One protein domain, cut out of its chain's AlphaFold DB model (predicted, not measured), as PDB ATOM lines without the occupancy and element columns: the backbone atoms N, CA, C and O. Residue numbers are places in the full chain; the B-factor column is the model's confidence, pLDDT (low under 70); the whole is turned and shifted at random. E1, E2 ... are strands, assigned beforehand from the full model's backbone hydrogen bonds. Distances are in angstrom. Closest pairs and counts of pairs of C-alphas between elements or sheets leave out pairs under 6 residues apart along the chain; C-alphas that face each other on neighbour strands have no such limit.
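What this domain is: This is residues 57 to 173 of the 173 residues of an uncharacterized protein of Saprospirales bacterium (UniProt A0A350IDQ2). Two twisted sheets of five strands each, E3 E1 E10 E6 E7 and E2 E4 E5 E9 E8, lie face to face as a sandwich, with their strands crossed at 59 degrees. At one side the gap narrows, where the edge strand E2 comes close to E1 and E3 of the other sheet. The printed part has 117 residues, with no named helix and ten named strands, E1 to E10 in order along the chain; both sheets are antiparallel throughout. The class is all strand, though 56 of the 117 residues, under half, are in named strands. The whole is compact and rounded, with a radius of gyration of the C-alphas of 12.9 A and spans of 32 by 29 by 27 A.

How they stand to each other: E1, residues 57 to 62, is an inner strand of the first sheet. E3, residues 81 to 84, is its antiparallel neighbour, with N 61 and O 82 2.8 A apart, within hydrogen-bond range. E10, residues 167 to 172, is its other neighbour, with N 60 and O 168 at 2.8 A. E6, residues 127 to 130, is the antiparallel neighbour of E10, with N 129 and O 171 at 2.8 A. E7, residues 134 to 137, is an edge strand and forms a hairpin with E6, with N 128 and O 136 at 2.8 A. In the second sheet, E2, residues 70 to 74, is an edge strand beside E4, residues 93 to 101, with N 73 and O 98 at 2.8 A. E4 and E5, residues 109 to 115, form a hairpin, with N 113 and O 97 at 2.8 A. E9, residues 150 to 156, is the next neighbour of E5, with N 112 and O 153 at 2.9 A. E8, residues 142 to 145, is the other edge and forms a hairpin with E9, with N 144 and O 152 at 2.9 A. Between the sheets, the closest C-alphas of E1 and E2 are those of Gln 62 and Gly 72, 4.9 A apart, and those of E2 and E3 are Phe 73 and Gly 81, 5.0 A. E3 and E8 are apart.

Where its parts are: E1 begins at C-alpha 57 (22.814, -17.518, 37.320). E4, the longest strand by residues, begins at C-alpha 93 (35.119, -10.341, 28.644) and is 22.0 A long; E9 measures 19.3 A, E5 19.2 A and E10 16.7 A. E10 ends at C-alpha 172 (23.357, -10.745, 37.132).

The domain as a whole: The C-alphas farthest apart, those of Pro 132 and Asn 148, are 33.9 A apart. The printed part has no cut. The link from E5 to E6 is long, with 11 residues. The model's pLDDT is under 70 at residues 66 to 68, 91 to 92, 117 to 120 and 146 to 148.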
ATOM      1  N   LEU A  57      22.539 -16.826  36.062       85.88
ATOM      2  CA  LEU A  57      22.814 -17.518  37.320       85.88
ATOM      3  C   LEU A  57      24.183 -18.200  37.247       85.88
ATOM      4  O   LEU A  57      24.462 -18.955  36.316       85.88
ATOM      5  N   VAL A  58      25.007 -17.953  38.260       88.50
ATOM      6  CA  VAL A  58      26.264 -18.657  38.488       88.50
ATOM      7  C   VAL A  58      26.263 -19.214  39.903       88.50
ATOM      8  O   VAL A  58      26.201 -18.454  40.865       88.50
ATOM      9  N   THR A  59      26.373 -20.528  40.042       90.00
ATOM     10  CA  THR A  59      26.562 -21.175  41.339       90.00
ATOM     11  C   THR A  59      28.051 -21.263  41.633       90.00
ATOM     12  O   THR A  59      28.817 -21.862  40.880       90.00
ATOM     13  N   CYS A  60      28.472 -20.661  42.733       89.88
ATOM     14  CA  CYS A  60      29.858 -20.576  43.162       89.88
ATOM     15  C   CYS A  60      30.054 -21.405  44.429       89.88
ATOM     16  O   CYS A  60      29.293 -21.260  45.386       89.88
ATOM     17  N   VAL A  61      31.093 -22.235  44.452       90.50
ATOM     18  CA  VAL A  61      31.570 -22.897  45.666       90.50
ATOM     19  C   VAL A  61      32.801 -22.149  46.126       90.50
ATOM     20  O   VAL A  61      33.831 -22.114  45.453       90.50
ATOM     21  N   GLN A  62      32.658 -21.504  47.266       85.81
ATOM     22  CA  GLN A  62      33.675 -20.646  47.816       85.81
ATOM     23  C   GLN A  62      34.778 -21.513  48.463       85.81
ATOM     24  O   GLN A  62      34.514 -22.525  49.118       85.81
ATOM     25  N   GLY A  63      36.031 -21.145  48.204       85.62
ATOM     26  CA  GLY A  63      37.214 -21.876  48.652       85.62
ATOM     27  C   GLY A  63      37.906 -21.246  49.861       85.62
ATOM     28  O   GLY A  63      37.333 -20.475  50.637       85.62
ATOM     29  N   THR A  64      39.171 -21.587  50.040       81.69
ATOM     30  CA  THR A  64      40.027 -21.078  51.114       81.69
ATOM     31  C   THR A  64      40.747 -19.801  50.677       81.69
ATOM     32  O   THR A  64      41.050 -19.600  49.500       81.69
ATOM     33  N   SER A  65      41.061 -18.919  51.626       71.19
ATOM     34  CA  SER A  65      41.909 -17.761  51.346       71.19
ATOM     35  C   SER A  65      43.304 -18.206  50.899       71.19
ATOM     36  O   SER A  65      44.023 -18.853  51.661       71.19
ATOM     37  N   GLY A  66      43.676 -17.883  49.658       67.94
ATOM     38  CA  GLY A  66      45.036 -18.075  49.145       67.94
ATOM     39  C   GLY A  66      45.989 -16.944  49.551       67.94
ATOM     40  O   GLY A  66      45.736 -16.207  50.497       67.94
ATOM     41  N   THR A  67      47.060 -16.739  48.775       63.84
ATOM     42  CA  THR A  67      48.054 -15.657  48.964       63.84
ATOM     43  C   THR A  67      47.438 -14.248  48.964       63.84
ATOM     44  O   THR A  67      47.980 -13.318  49.549       63.84
ATOM     45  N   PHE A  68      46.281 -14.087  48.320       65.81
ATOM     46  CA  PHE A  68      45.400 -12.938  48.509       65.81
ATOM     47  C   PHE A  68      44.512 -13.226  49.731       65.81
ATOM     48  O   PHE A  68      43.598 -14.037  49.612       65.81
ATOM     49  N   SER A  69      44.743 -12.587  50.883       80.69
ATOM     50  CA  SER A  69      43.840 -12.676  52.047       80.69
ATOM     51  C   SER A  69      42.433 -12.178  51.686       80.69
ATOM     52  O   SER A  69      42.130 -10.984  51.692       80.69
ATOM     53  N   GLY A  70      41.570 -13.109  51.309       84.31
ATOM     54  CA  GLY A  70      40.209 -12.870  50.866       84.31
ATOM     55  C   GLY A  70      39.505 -14.195  50.628       84.31
ATOM     56  O   GLY A  70      40.146 -15.236  50.515       84.31
ATOM     57  N   THR A  71      38.183 -14.171  50.574       88.50
ATOM     58  CA  THR A  71      37.361 -15.378  50.524       88.50
ATOM     59  C   THR A  71      36.313 -15.228  49.424       88.50
ATOM     60  O   THR A  71      35.677 -14.186  49.301       88.50
ATOM     61  N   GLY A  72      36.155 -16.215  48.549       90.38
ATOM     62  CA  GLY A  72      35.329 -16.055  47.345       90.38
ATOM     63  C   GLY A  72      35.495 -17.211  46.385       90.38
ATOM     64  O   GLY A  72      35.749 -18.299  46.861       90.38
ATOM     65  N   PHE A  73      35.404 -16.957  45.080       89.38
ATOM     66  CA  PHE A  73      35.858 -17.847  44.013       89.38
ATOM     67  C   PHE A  73      36.678 -17.073  42.961       89.38
ATOM     68  O   PHE A  73      36.435 -15.888  42.707       89.38
ATOM     69  N   LYS A  74      37.651 -17.741  42.328       86.56
ATOM     70  CA  LYS A  74      38.417 -17.231  41.178       86.56
ATOM     71  C   LYS A  74      38.797 -18.381  40.259       86.56
ATOM     72  O   LYS A  74      39.343 -19.376  40.714       86.56
ATOM     73  N   THR A  75      38.587 -18.225  38.958       80.94
ATOM     74  CA  THR A  75      38.855 -19.293  37.982       80.94
ATOM     75  C   THR A  75      40.343 -19.565  37.772       80.94
ATOM     76  O   THR A  75      40.716 -20.674  37.413       80.94
ATOM     77  N   ASN A  76      41.205 -18.577  38.016       78.12
ATOM     78  CA  ASN A  76      42.656 -18.697  37.883       78.12
ATOM     79  C   ASN A  76      43.376 -18.989  39.210       78.12
ATOM     80  O   ASN A  76      44.603 -18.932  39.261       78.12
ATOM     81  N   SER A  77      42.641 -19.243  40.296       80.81
ATOM     82  CA  SER A  77      43.223 -19.492  41.613       80.81
ATOM     83  C   SER A  77      42.521 -20.680  42.268       80.81
ATOM     84  O   SER A  77      41.416 -20.513  42.787       80.81
ATOM     85  N   PRO A  78      43.146 -21.875  42.278       74.31
ATOM     86  CA  PRO A  78      42.493 -23.091  42.763       74.31
ATOM     87  C   PRO A  78      42.137 -23.020  44.255       74.31
ATOM     88  O   PRO A  78      41.249 -23.733  44.710       74.31
ATOM     89  N   THR A  79      42.785 -22.137  45.020       85.75
ATOM     90  CA  THR A  79      42.506 -21.946  46.448       85.75
ATOM     91  C   THR A  79      41.177 -21.246  46.694       85.75
ATOM     92  O   THR A  79      40.483 -21.623  47.628       85.75
ATOM     93  N   PHE A  80      40.761 -20.315  45.831       85.50
ATOM     94  CA  PHE A  80      39.487 -19.615  45.979       85.50
ATOM     95  C   PHE A  80      38.289 -20.506  45.605       85.50
ATOM     96  O   PHE A  80      37.171 -20.116  45.851       85.50
ATOM     97  N   GLY A  81      38.438 -21.720  45.083       90.00
ATOM     98  CA  GLY A  81      37.285 -22.593  44.804       90.00
ATOM     99  C   GLY A  81      36.752 -22.454  43.378       90.00
ATOM    100  O   GLY A  81      37.510 -22.154  42.457       90.00
ATOM    101  N   SER A  82      35.468 -22.742  43.161       88.38
ATOM    102  CA  SER A  82      34.927 -23.062  41.831       88.38
ATOM    103  C   SER A  82      33.601 -22.366  41.511       88.38
ATOM    104  O   SER A  82      32.961 -21.758  42.369       88.38
ATOM    105  N   ARG A  83      33.184 -22.442  40.241       89.31
ATOM    106  CA  ARG A  83      31.876 -21.964  39.774       89.31
ATOM    107  C   ARG A  83      31.288 -22.841  38.670       89.31
ATOM    108  O   ARG A  83      32.035 -23.473  37.925       89.31
ATOM    109  N   SER A  84      29.966 -22.798  38.528       88.44
ATOM    110  CA  SER A  84      29.190 -23.380  37.434       88.44
ATOM    111  C   SER A  84      28.137 -22.370  36.944       88.44
ATOM    112  O   SER A  84      27.413 -21.824  37.777       88.44
ATOM    113  N   PRO A  85      28.031 -22.086  35.634       86.56
ATOM    114  CA  PRO A  85      28.872 -22.609  34.555       86.56
ATOM    115  C   PRO A  85      30.325 -22.118  34.663       86.56
ATOM    116  O   PRO A  85      30.603 -21.120  35.329       86.56
ATOM    117  N   THR A  86      31.265 -22.811  34.009       80.19
ATOM    118  CA  THR A  86      32.697 -22.441  33.976       80.19
ATOM    119  C   THR A  86      33.013 -21.390  32.906       80.19
ATOM    120  O   THR A  86      33.976 -20.635  33.046       80.19
ATOM    121  N   SER A  87      32.165 -21.245  31.888       72.81
ATOM    122  CA  SER A  87      32.227 -20.191  30.874       72.81
ATOM    123  C   SER A  87      31.032 -19.249  31.030       72.81
ATOM    124  O   SER A  87      29.881 -19.624  30.842       72.81
ATOM    125  N   LEU A  88      31.310 -18.008  31.428       76.81
ATOM    126  CA  LEU A  88      30.337 -16.919  31.387       76.81
ATOM    127  C   LEU A  88      31.039 -15.730  30.733       76.81
ATOM    128  O   LEU A  88      32.039 -15.247  31.269       76.81
ATOM    129  N   THR A  89      30.547 -15.311  29.571       74.12
ATOM    130  CA  THR A  89      31.128 -14.215  28.791       74.12
ATOM    131  C   THR A  89      30.141 -13.056  28.747       74.12
ATOM    132  O   THR A  89      28.989 -13.232  28.358       74.12
ATOM    133  N   TRP A  90      30.601 -11.864  29.111       70.75
ATOM    134  CA  TRP A  90      29.880 -10.606  28.966       70.75
ATOM    135  C   TRP A  90      30.641  -9.709  28.020       70.75
ATOM    136  O   TRP A  90      31.766  -9.318  28.325       70.75
ATOM    137  N   THR A  91      30.022  -9.328  26.898       61.56
ATOM    138  CA  THR A  91      30.561  -8.258  26.038       61.56
ATOM    139  C   THR A  91      32.056  -8.452  25.746       61.56
ATOM    140  O   THR A  91      32.859  -7.563  25.994       61.56
ATOM    141  N   SER A  92      32.436  -9.652  25.286       67.12
ATOM    142  CA  SER A  92      33.817 -10.108  25.006       67.12
ATOM    143  C   SER A  92      34.770 -10.327  26.197       67.12
ATOM    144  O   SER A  92      35.854 -10.868  26.000       67.12
ATOM    145  N   ALA A  93      34.362 -10.024  27.433       76.75
ATOM    146  CA  ALA A  93      35.119 -10.341  28.644       76.75
ATOM    147  C   ALA A  93      34.556 -11.581  29.358       76.75
ATOM    148  O   ALA A  93      33.351 -11.813  29.391       76.75
ATOM    149  N   THR A  94      35.426 -12.383  29.962       81.38
ATOM    150  CA  THR A  94      35.045 -13.595  30.701       81.38
ATOM    151  C   THR A  94      35.012 -13.346  32.200       81.38
ATOM    152  O   THR A  94      35.843 -12.624  32.750       81.38
ATOM    153  N   TRP A  95      34.055 -13.967  32.884       84.75
ATOM    154  CA  TRP A  95      33.937 -13.870  34.331       84.75
ATOM    155  C   TRP A  95      35.099 -14.585  35.029       84.75
ATOM    156  O   TRP A  95      35.254 -15.806  34.913       84.75
ATOM    157  N   ALA A  96      35.929 -13.827  35.746       85.75
ATOM    158  CA  ALA A  96      37.176 -14.321  36.323       85.75
ATOM    159  C   ALA A  96      37.059 -14.641  37.817       85.75
ATOM    160  O   ALA A  96      37.721 -15.555  38.306       85.75
ATOM    161  N   GLY A  97      36.224 -13.915  38.562       89.00
ATOM    162  CA  GLY A  97      36.109 -14.137  40.000       89.00
ATOM    163  C   GLY A  97      35.163 -13.191  40.720       89.00
ATOM    164  O   GLY A  97      34.890 -12.089  40.246       89.00
ATOM    165  N   LEU A  98      34.736 -13.614  41.904       90.81
ATOM    166  CA  LEU A  98      34.070 -12.781  42.897       90.81
ATOM    167  C   LEU A  98      34.639 -13.133  44.265       90.81
ATOM    168  O   LEU A  98      34.609 -14.296  44.665       90.81
ATOM    169  N   TYR A  99      35.162 -12.149  44.985       91.75
ATOM    170  CA  TYR A  99      35.691 -12.385  46.324       91.75
ATOM    171  C   TYR A  99      35.477 -11.210  47.258       91.75
ATOM    172  O   TYR A  99      35.397 -10.063  46.829       91.75
ATOM    173  N   TYR A 100      35.433 -11.522  48.543       92.62
ATOM    174  CA  TYR A 100      35.494 -10.577  49.637       92.62
ATOM    175  C   TYR A 100      36.955 -10.356  50.041       92.62
ATOM    176  O   TYR A 100      37.670 -11.308  50.354       92.62
ATOM    177  N   ASN A 101      37.425  -9.115  49.980       91.00
ATOM    178  CA  ASN A 101      38.805  -8.753  50.279       91.00
ATOM    179  C   ASN A 101      38.976  -8.387  51.759       91.00
ATOM    180  O   ASN A 101      38.168  -7.644  52.310       91.00
ATOM    181  N   LEU A 102      40.047  -8.871  52.388       88.38
ATOM    182  CA  LEU A 102      40.389  -8.566  53.784       88.38
ATOM    183  C   LEU A 102      41.622  -7.657  53.897       88.38
ATOM    184  O   LEU A 102      41.961  -7.215  54.990       88.38
ATOM    185  N   ASN A 103      42.286  -7.362  52.777       87.19
ATOM    186  CA  ASN A 103      43.526  -6.595  52.757       87.19
ATOM    187  C   ASN A 103      43.301  -5.105  52.493       87.19
ATOM    188  O   ASN A 103      42.594  -4.720  51.555       87.19
ATOM    189  N   SER A 104      44.014  -4.272  53.254       85.50
ATOM    190  CA  SER A 104      44.097  -2.824  53.039       85.50
ATOM    191  C   SER A 104      44.730  -2.473  51.680       85.50
ATOM    192  O   SER A 104      45.611  -3.200  51.217       85.50
ATOM    193  N   PRO A 105      44.309  -1.374  51.019       84.69
ATOM    194  CA  PRO A 105      43.314  -0.386  51.467       84.69
ATOM    195  C   PRO A 105      41.853  -0.795  51.208       84.69
ATOM    196  O   PRO A 105      40.941  -0.143  51.694       84.69
ATOM    197  N   ASN A 106      41.614  -1.873  50.460       85.12
ATOM    198  CA  ASN A 106      40.275  -2.334  50.082       85.12
ATOM    199  C   ASN A 106      39.796  -3.449  51.024       85.12
ATOM    200  O   ASN A 106      39.359  -4.503  50.566       85.12
ATOM    201  N   ALA A 107      39.984  -3.270  52.330       88.94
ATOM    202  CA  ALA A 107      39.483  -4.226  53.302       88.94
ATOM    203  C   ALA A 107      37.953  -4.141  53.339       88.94
ATOM    204  O   ALA A 107      37.377  -3.063  53.189       88.94
ATOM    205  N   TYR A 108      37.306  -5.280  53.553       91.69
ATOM    206  CA  TYR A 108      35.857  -5.384  53.681       91.69
ATOM    207  C   TYR A 108      35.098  -4.949  52.419       91.69
ATOM    208  O   TYR A 108      34.105  -4.223  52.477       91.69
ATOM    209  N   SER A 109      35.564  -5.387  51.249       93.31
ATOM    210  CA  SER A 109      34.906  -5.094  49.974       93.31
ATOM    211  C   SER A 109      34.733  -6.324  49.096       93.31
ATOM    212  O   SER A 109      35.623  -7.167  48.986       93.31
ATOM    213  N   TYR A 110      33.594  -6.399  48.409       93.88
ATOM    214  CA  TYR A 110      33.368  -7.375  47.346       93.88
ATOM    215  C   TYR A 110      33.980  -6.892  46.046       93.88
ATOM    216  O   TYR A 110      33.734  -5.759  45.639       93.88
ATOM    217  N   HIS A 111      34.753  -7.752  45.389       91.94
ATOM    218  CA  HIS A 111      35.385  -7.492  44.103       91.94
ATOM    219  C   HIS A 111      34.861  -8.465  43.053       91.94
ATOM    220  O   HIS A 111      35.081  -9.669  43.169       91.94
ATOM    221  N   LEU A 112      34.241  -7.931  42.006       90.88
ATOM    222  CA  LEU A 112      33.838  -8.649  40.800       90.88
ATOM    223  C   LEU A 112      34.890  -8.458  39.709       90.88
ATOM    224  O   LEU A 112      35.215  -7.315  39.402       90.88
ATOM    225  N   LEU A 113      35.409  -9.540  39.127       88.25
ATOM    226  CA  LEU A 113      36.522  -9.501  38.178       88.25
ATOM    227  C   LEU A 113      36.111 -10.077  36.833       88.25
ATOM    228  O   LEU A 113      35.598 -11.195  36.761       88.25
ATOM    229  N   LEU A 114      36.451  -9.351  35.772       85.88
ATOM    230  CA  LEU A 114      36.391  -9.822  34.389       85.88
ATOM    231  C   LEU A 114      37.793  -9.870  33.791       85.88
ATOM    232  O   LEU A 114      38.559  -8.941  34.024       85.88
ATOM    233  N   ASN A 115      38.102 -10.915  33.021       80.44
ATOM    234  CA  ASN A 115      39.363 -11.107  32.298       80.44
ATOM    235  C   ASN A 115      39.116 -11.201  30.783       80.44
ATOM    236  O   ASN A 115      38.128 -11.805  30.357       80.44
ATOM    237  N   GLY A 116      40.031 -10.664  29.981       70.38
ATOM    238  CA  GLY A 116      40.033 -10.766  28.519       70.38
ATOM    239  C   GLY A 116      40.355  -9.443  27.824       70.38
ATOM    240  O   GLY A 116      40.245  -8.368  28.413       70.38
ATOM    241  N   SER A 117      40.735  -9.516  26.545       54.62
ATOM    242  CA  SER A 117      40.887  -8.340  25.680       54.62
ATOM    243  C   SER A 117      39.554  -7.589  25.576       54.62
ATOM    244  O   SER A 117      38.549  -8.199  25.224       54.62
ATOM    245  N   GLY A 118      39.532  -6.286  25.874       52.81
ATOM    246  CA  GLY A 118      38.297  -5.483  25.873       52.81
ATOM    247  C   GLY A 118      37.614  -5.339  27.240       52.81
ATOM    248  O   GLY A 118      36.533  -4.758  27.328       52.81
ATOM    249  N   SER A 119      38.243  -5.803  28.329       60.06
ATOM    250  CA  SER A 119      37.828  -5.450  29.689       60.06
ATOM    251  C   SER A 119      38.004  -3.938  29.903       60.06
ATOM    252  O   SER A 119      39.126  -3.478  30.109       60.06
ATOM    253  N   GLY A 120      36.934  -3.142  29.810       61.59
ATOM    254  CA  GLY A 120      37.118  -1.684  29.812       61.59
ATOM    255  C   GLY A 120      35.932  -0.804  30.186       61.59
ATOM    256  O   GLY A 120      36.141   0.331  30.608       61.59
ATOM    257  N   SER A 121      34.702  -1.302  30.081       76.56
ATOM    258  CA  SER A 121      33.518  -0.465  30.271       76.56
ATOM    259  C   SER A 121      32.806  -0.803  31.569       76.56
ATOM    260  O   SER A 121      32.523  -1.967  31.854       76.56
ATOM    261  N   ASN A 122      32.454   0.228  32.337       81.75
ATOM    262  CA  ASN A 122      31.477   0.089  33.406       81.75
ATOM    263  C   ASN A 122      30.099  -0.120  32.751       81.75
ATOM    264  O   ASN A 122      29.348   0.834  32.563       81.75
ATOM    265  N   SER A 123      29.802  -1.346  32.320       81.19
ATOM    266  CA  SER A 123      28.567  -1.762  31.644       81.19
ATOM    267  C   SER A 123      28.402  -3.292  31.726       81.19
ATOM    268  O   SER A 123      29.178  -3.962  32.404       81.19
ATOM    269  N   GLY A 124      27.369  -3.848  31.087       77.75
ATOM    270  CA  GLY A 124      27.165  -5.302  30.953       77.75
ATOM    271  C   GLY A 124      26.213  -5.942  31.971       77.75
ATOM    272  O   GLY A 124      25.687  -7.012  31.702       77.75
ATOM    273  N   PHE A 125      25.940  -5.272  33.091       82.12
ATOM    274  CA  PHE A 125      24.902  -5.640  34.063       82.12
ATOM    275  C   PHE A 125      24.354  -4.374  34.737       82.12
ATOM    276  O   PHE A 125      24.861  -3.277  34.527       82.12
ATOM    277  N   THR A 126      23.319  -4.482  35.548       85.50
ATOM    278  CA  THR A 126      22.696  -3.404  36.324       85.50
ATOM    279  C   THR A 126      22.847  -3.673  37.810       85.50
ATOM    280  O   THR A 126      23.210  -2.769  38.563       85.50
ATOM    281  N   THR A 127      22.650  -4.927  38.214       86.81
ATOM    282  CA  THR A 127      22.754  -5.388  39.596       86.81
ATOM    283  C   THR A 127      23.417  -6.761  39.638       86.81
ATOM    284  O   THR A 127      23.145  -7.613  38.796       86.81
ATOM    285  N   MET A 128      24.282  -6.968  40.628       90.25
ATOM    286  CA  MET A 128      24.778  -8.280  41.034       90.25
ATOM    287  C   MET A 128      24.056  -8.701  42.313       90.25
ATOM    288  O   MET A 128      24.178  -8.032  43.336       90.25
ATOM    289  N   GLY A 129      23.317  -9.802  42.271       90.06
ATOM    290  CA  GLY A 129      22.750 -10.449  43.449       90.06
ATOM    291  C   GLY A 129      23.702 -11.505  44.006       90.06
ATOM    292  O   GLY A 129      24.330 -12.231  43.238       90.06
ATOM    293  N   LEU A 130      23.791 -11.618  45.328       88.56
ATOM    294  CA  LEU A 130      24.504 -12.682  46.025       88.56
ATOM    295  C   LEU A 130      23.554 -13.368  47.012       88.56
ATOM    296  O   LEU A 130      23.219 -12.830  48.071       88.56
ATOM    297  N   GLY A 131      23.106 -14.570  46.655       82.62
ATOM    298  CA  GLY A 131      22.040 -15.259  47.372       82.62
ATOM    299  C   GLY A 131      20.718 -14.469  47.373       82.62
ATOM    300  O   GLY A 131      20.493 -13.619  46.511       82.62
ATOM    301  N   PRO A 132      19.813 -14.739  48.330       72.81
ATOM    302  CA  PRO A 132      18.449 -14.212  48.290       72.81
ATOM    303  C   PRO A 132      18.305 -12.749  48.742       72.81
ATOM    304  O   PRO A 132      17.245 -12.162  48.527       72.81
ATOM    305  N   SER A 133      19.307 -12.156  49.399       73.69
ATOM    306  CA  SER A 133      19.132 -10.889  50.130       73.69
ATOM    307  C   SER A 133      20.193  -9.819  49.883       73.69
ATOM    308  O   SER A 133      19.958  -8.669  50.247       73.69
ATOM    309  N   GLN A 134      21.328 -10.137  49.253       85.88
ATOM    310  CA  GLN A 134      22.363  -9.137  48.978       85.88
ATOM    311  C   GLN A 134      22.336  -8.715  47.519       85.88
ATOM    312  O   GLN A 134      22.468  -9.549  46.632       85.88
ATOM    313  N   ASN A 135      22.194  -7.414  47.279       88.56
ATOM    314  CA  ASN A 135      22.193  -6.832  45.944       88.56
ATOM    315  C   ASN A 135      23.207  -5.695  45.872       88.56
ATOM    316  O   ASN A 135      23.250  -4.825  46.741       88.56
ATOM    317  N   PHE A 136      23.983  -5.686  44.799       90.75
ATOM    318  CA  PHE A 136      25.034  -4.721  44.534       90.75
ATOM    319  C   PHE A 136      24.740  -4.027  43.207       90.75
ATOM    320  O   PHE A 136      24.841  -4.632  42.139       90.75
ATOM    321  N   SER A 137      24.348  -2.756  43.262       90.88
ATOM    322  CA  SER A 137      24.098  -1.974  42.050       90.88
ATOM    323  C   SER A 137      25.411  -1.671  41.330       90.88
ATOM    324  O   SER A 137      26.385  -1.247  41.949       90.88
ATOM    325  N   ARG A 138      25.455  -1.829  40.006       90.75
ATOM    326  CA  ARG A 138      26.648  -1.505  39.209       90.75
ATOM    327  C   ARG A 138      27.071  -0.043  39.373       90.75
ATOM    328  O   ARG A 138      28.264   0.244  39.407       90.75
ATOM    329  N   THR A 139      26.113   0.878  39.471       90.81
ATOM    330  CA  THR A 139      26.388   2.320  39.554       90.81
ATOM    331  C   THR A 139      26.919   2.755  40.917       90.81
ATOM    332  O   THR A 139      27.549   3.804  40.992       90.81
ATOM    333  N   SER A 140      26.731   1.957  41.973       92.19
ATOM    334  CA  SER A 140      27.340   2.213  43.286       92.19
ATOM    335  C   SER A 140      28.745   1.623  43.429       92.19
ATOM    336  O   SER A 140      29.401   1.846  44.446       92.19
ATOM    337  N   ALA A 141      29.219   0.869  42.435       92.94
ATOM    338  CA  ALA A 141      30.545   0.281  42.469       92.94
ATOM    339  C   ALA A 141      31.634   1.325  42.198       92.94
ATOM    340  O   ALA A 141      31.543   2.101  41.244       92.94
ATOM    341  N   SER A 142      32.747   1.243  42.926       92.75
ATOM    342  CA  SER A 142      34.002   1.814  42.439       92.75
ATOM    343  C   SER A 142      34.536   0.925  41.311       92.75
ATOM    344  O   SER A 142      34.896  -0.232  41.539       92.75
ATOM    345  N   PHE A 143      34.554   1.454  40.089       90.50
ATOM    346  CA  PHE A 143      34.986   0.731  38.894       90.50
ATOM    347  C   PHE A 143      36.440   1.049  38.535       90.50
ATOM    348  O   PHE A 143      36.867   2.201  38.575       90.50
ATOM    349  N   SER A 144      37.199   0.028  38.144       87.88
ATOM    350  CA  SER A 144      38.533   0.189  37.566       87.88
ATOM    351  C   SER A 144      38.680  -0.717  36.349       87.88
ATOM    352  O   SER A 144      38.684  -1.941  36.488       87.88
ATOM    353  N   ALA A 145      38.837  -0.118  35.173       80.19
ATOM    354  CA  ALA A 145      39.258  -0.811  33.964       80.19
ATOM    355  C   ALA A 145      40.787  -0.798  33.869       80.19
ATOM    356  O   ALA A 145      41.386   0.274  33.886       80.19
ATOM    357  N   SER A 146      41.425  -1.963  33.732       63.59
ATOM    358  CA  SER A 146      42.749  -2.034  33.107       63.59
ATOM    359  C   SER A 146      42.552  -2.557  31.691       63.59
ATOM    360  O   SER A 146      41.930  -3.600  31.498       63.59
ATOM    361  N   SER A 147      43.060  -1.832  30.700       57.59
ATOM    362  CA  SER A 147      42.807  -2.099  29.282       57.59
ATOM    363  C   SER A 147      43.344  -3.450  28.789       57.59
ATOM    364  O   SER A 147      43.043  -3.839  27.664       57.59
ATOM    365  N   ASN A 148      44.127  -4.175  29.604       57.66
ATOM    366  CA  ASN A 148      44.912  -5.308  29.117       57.66
ATOM    367  C   ASN A 148      44.750  -6.612  29.922       57.66
ATOM    368  O   ASN A 148      45.221  -7.637  29.438       57.66
ATOM    369  N   ILE A 149      44.169  -6.617  31.134       70.19
ATOM    370  CA  ILE A 149      44.164  -7.845  31.964       70.19
ATOM    371  C   ILE A 149      42.871  -8.035  32.765       70.19
ATOM    372  O   ILE A 149      42.278  -9.108  32.708       70.19
ATOM    373  N   PHE A 150      42.399  -7.020  33.497       79.38
ATOM    374  CA  PHE A 150      41.139  -7.133  34.242       79.38
ATOM    375  C   PHE A 150      40.330  -5.836  34.313       79.38
ATOM    376  O   PHE A 150      40.888  -4.739  34.370       79.38
ATOM    377  N   SER A 151      39.008  -5.982  34.429       86.56
ATOM    378  CA  SER A 151      38.099  -4.957  34.959       86.56
ATOM    379  C   SER A 151      37.550  -5.390  36.309       86.56
ATOM    380  O   SER A 151      37.221  -6.565  36.492       86.56
ATOM    381  N   VAL A 152      37.469  -4.449  37.251       89.06
ATOM    382  CA  VAL A 152      37.038  -4.723  38.624       89.06
ATOM    383  C   VAL A 152      35.946  -3.754  39.058       89.06
ATOM    384  O   VAL A 152      36.132  -2.540  38.986       89.06
ATOM    385  N   TRP A 153      34.846  -4.297  39.574       92.62
ATOM    386  CA  TRP A 153      33.845  -3.544  40.331       92.62
ATOM    387  C   TRP A 153      34.025  -3.842  41.813       92.62
ATOM    388  O   TRP A 153      34.199  -5.006  42.188       92.62
ATOM    389  N   ARG A 154      34.004  -2.796  42.644       93.44
ATOM    390  CA  ARG A 154      34.175  -2.904  44.094       93.44
ATOM    391  C   ARG A 154      32.999  -2.298  44.838       93.44
ATOM    392  O   ARG A 154      32.628  -1.160  44.561       93.44
ATOM    393  N   TRP A 155      32.488  -3.027  45.822       94.94
ATOM    394  CA  TRP A 155      31.469  -2.544  46.754       94.94
ATOM    395  C   TRP A 155      31.955  -2.715  48.184       94.94
ATOM    396  O   TRP A 155      32.356  -3.816  48.568       94.94
ATOM    397  N   ALA A 156      31.904  -1.646  48.972       93.50
ATOM    398  CA  ALA A 156      32.147  -1.727  50.406       93.50
ATOM    399  C   ALA A 156      31.044  -2.563  51.078       93.50
ATOM    400  O   ALA A 156      29.864  -2.413  50.764       93.50
ATOM    401  N   SER A 157      31.426  -3.453  51.992       88.69
ATOM    402  CA  SER A 157      30.497  -4.268  52.774       88.69
ATOM    403  C   SER A 157      31.135  -4.686  54.092       88.69
ATOM    404  O   SER A 157      32.111  -5.430  54.103       88.69
ATOM    405  N   GLY A 158      30.531  -4.310  55.219       81.75
ATOM    406  CA  GLY A 158      30.978  -4.768  56.542       81.75
ATOM    407  C   GLY A 158      30.719  -6.256  56.815       81.75
ATOM    408  O   GLY A 158      31.259  -6.803  57.769       81.75
ATOM    409  N   SER A 159      29.909  -6.926  55.988       86.62
ATOM    410  CA  SER A 159      29.575  -8.344  56.149       86.62
ATOM    411  C   SER A 159      30.204  -9.203  55.054       86.62
ATOM    412  O   SER A 159      30.039  -8.900  53.869       86.62
ATOM    413  N   ASN A 160      30.850 -10.301  55.456       88.25
ATOM    414  CA  ASN A 160      31.352 -11.340  54.561       88.25
ATOM    415  C   ASN A 160      30.380 -12.526  54.511       88.25
ATOM    416  O   ASN A 160      30.280 -13.300  55.459       88.25
ATOM    417  N   THR A 161      29.688 -12.698  53.391       86.62
ATOM    418  CA  THR A 161      28.814 -13.857  53.128       86.62
ATOM    419  C   THR A 161      29.475 -14.958  52.305       86.62
ATOM    420  O   THR A 161      28.843 -15.985  52.042       86.62
ATOM    421  N   MET A 162      30.736 -14.757  51.913       86.12
ATOM    422  CA  MET A 162      31.574 -15.698  51.174       86.12
ATOM    423  C   MET A 162      32.578 -16.364  52.117       86.12
ATOM    424  O   MET A 162      33.778 -16.142  51.998       86.12
ATOM    425  N   THR A 163      32.097 -17.166  53.065       84.62
ATOM    426  CA  THR A 163      32.884 -17.881  54.096       84.62
ATOM    427  C   THR A 163      33.280 -19.292  53.664       84.62
ATOM    428  O   THR A 163      32.460 -19.933  53.028       84.62
ATOM    429  N   THR A 164      34.478 -19.794  54.010       84.12
ATOM    430  CA  THR A 164      35.059 -21.057  53.468       84.12
ATOM    431  C   THR A 164      34.080 -22.239  53.415       84.12
ATOM    432  O   THR A 164      33.417 -22.527  54.406       84.12
ATOM    433  N   GLY A 165      33.989 -22.915  52.260       81.81
ATOM    434  CA  GLY A 165      33.127 -24.085  52.029       81.81
ATOM    435  C   GLY A 165      31.679 -23.751  51.658       81.81
ATOM    436  O   GLY A 165      30.836 -24.638  51.540       81.81
ATOM    437  N   THR A 166      31.368 -22.473  51.473       85.25
ATOM    438  CA  THR A 166      29.997 -22.023  51.248       85.25
ATOM    439  C   THR A 166      29.603 -22.085  49.774       85.25
ATOM    440  O   THR A 166      30.325 -21.596  48.909       85.25
ATOM    441  N   VAL A 167      28.399 -22.581  49.480       89.94
ATOM    442  CA  VAL A 167      27.791 -22.457  48.147       89.94
ATOM    443  C   VAL A 167      26.929 -21.196  48.078       89.94
ATOM    444  O   VAL A 167      26.151 -20.898  48.996       89.94
ATOM    445  N   ARG A 168      27.086 -20.424  47.001       89.62
ATOM    446  CA  ARG A 168      26.314 -19.209  46.737       89.62
ATOM    447  C   ARG A 168      25.908 -19.132  45.283       89.62
ATOM    448  O   ARG A 168      26.749 -19.239  44.398       89.62
ATOM    449  N   ASP A 169      24.644 -18.821  45.070       90.56
ATOM    450  CA  ASP A 169      24.187 -18.350  43.778       90.56
ATOM    451  C   ASP A 169      24.504 -16.865  43.624       90.56
ATOM    452  O   ASP A 169      24.284 -16.054  44.532       90.56
ATOM    453  N   VAL A 170      25.030 -16.522  42.458       89.88
ATOM    454  CA  VAL A 170      25.305 -15.160  42.029       89.88
ATOM    455  C   VAL A 170      24.443 -14.882  40.812       89.88
ATOM    456  O   VAL A 170      24.461 -15.640  39.840       89.88
ATOM    457  N   TYR A 171      23.689 -13.793  40.873       87.19
ATOM    458  CA  TYR A 171      22.771 -13.390  39.819       87.19
ATOM    459  C   TYR A 171      23.257 -12.099  39.177       87.19
ATOM    460  O   TYR A 171      23.681 -11.186  39.884       87.19
ATOM    461  N   PHE A 172      23.154 -11.997  37.858       84.06
ATOM    462  CA  PHE A 172      23.357 -10.745  37.132       84.06
ATOM    463  C   PHE A 172      22.133 -10.423  36.295       84.06
ATOM    464  O   PHE A 172      21.539 -11.322  35.691       84.06
ATOM    465  N   TYR A 173      21.799  -9.138  36.287       77.81
ATOM    466  CA  TYR A 173      20.635  -8.544  35.639       77.81
ATOM    467  C   TYR A 173      21.054  -7.447  34.675       77.81
ATOM    468  O   TYR A 173      21.981  -6.699  35.059       77.81
TER     469      TYR A 173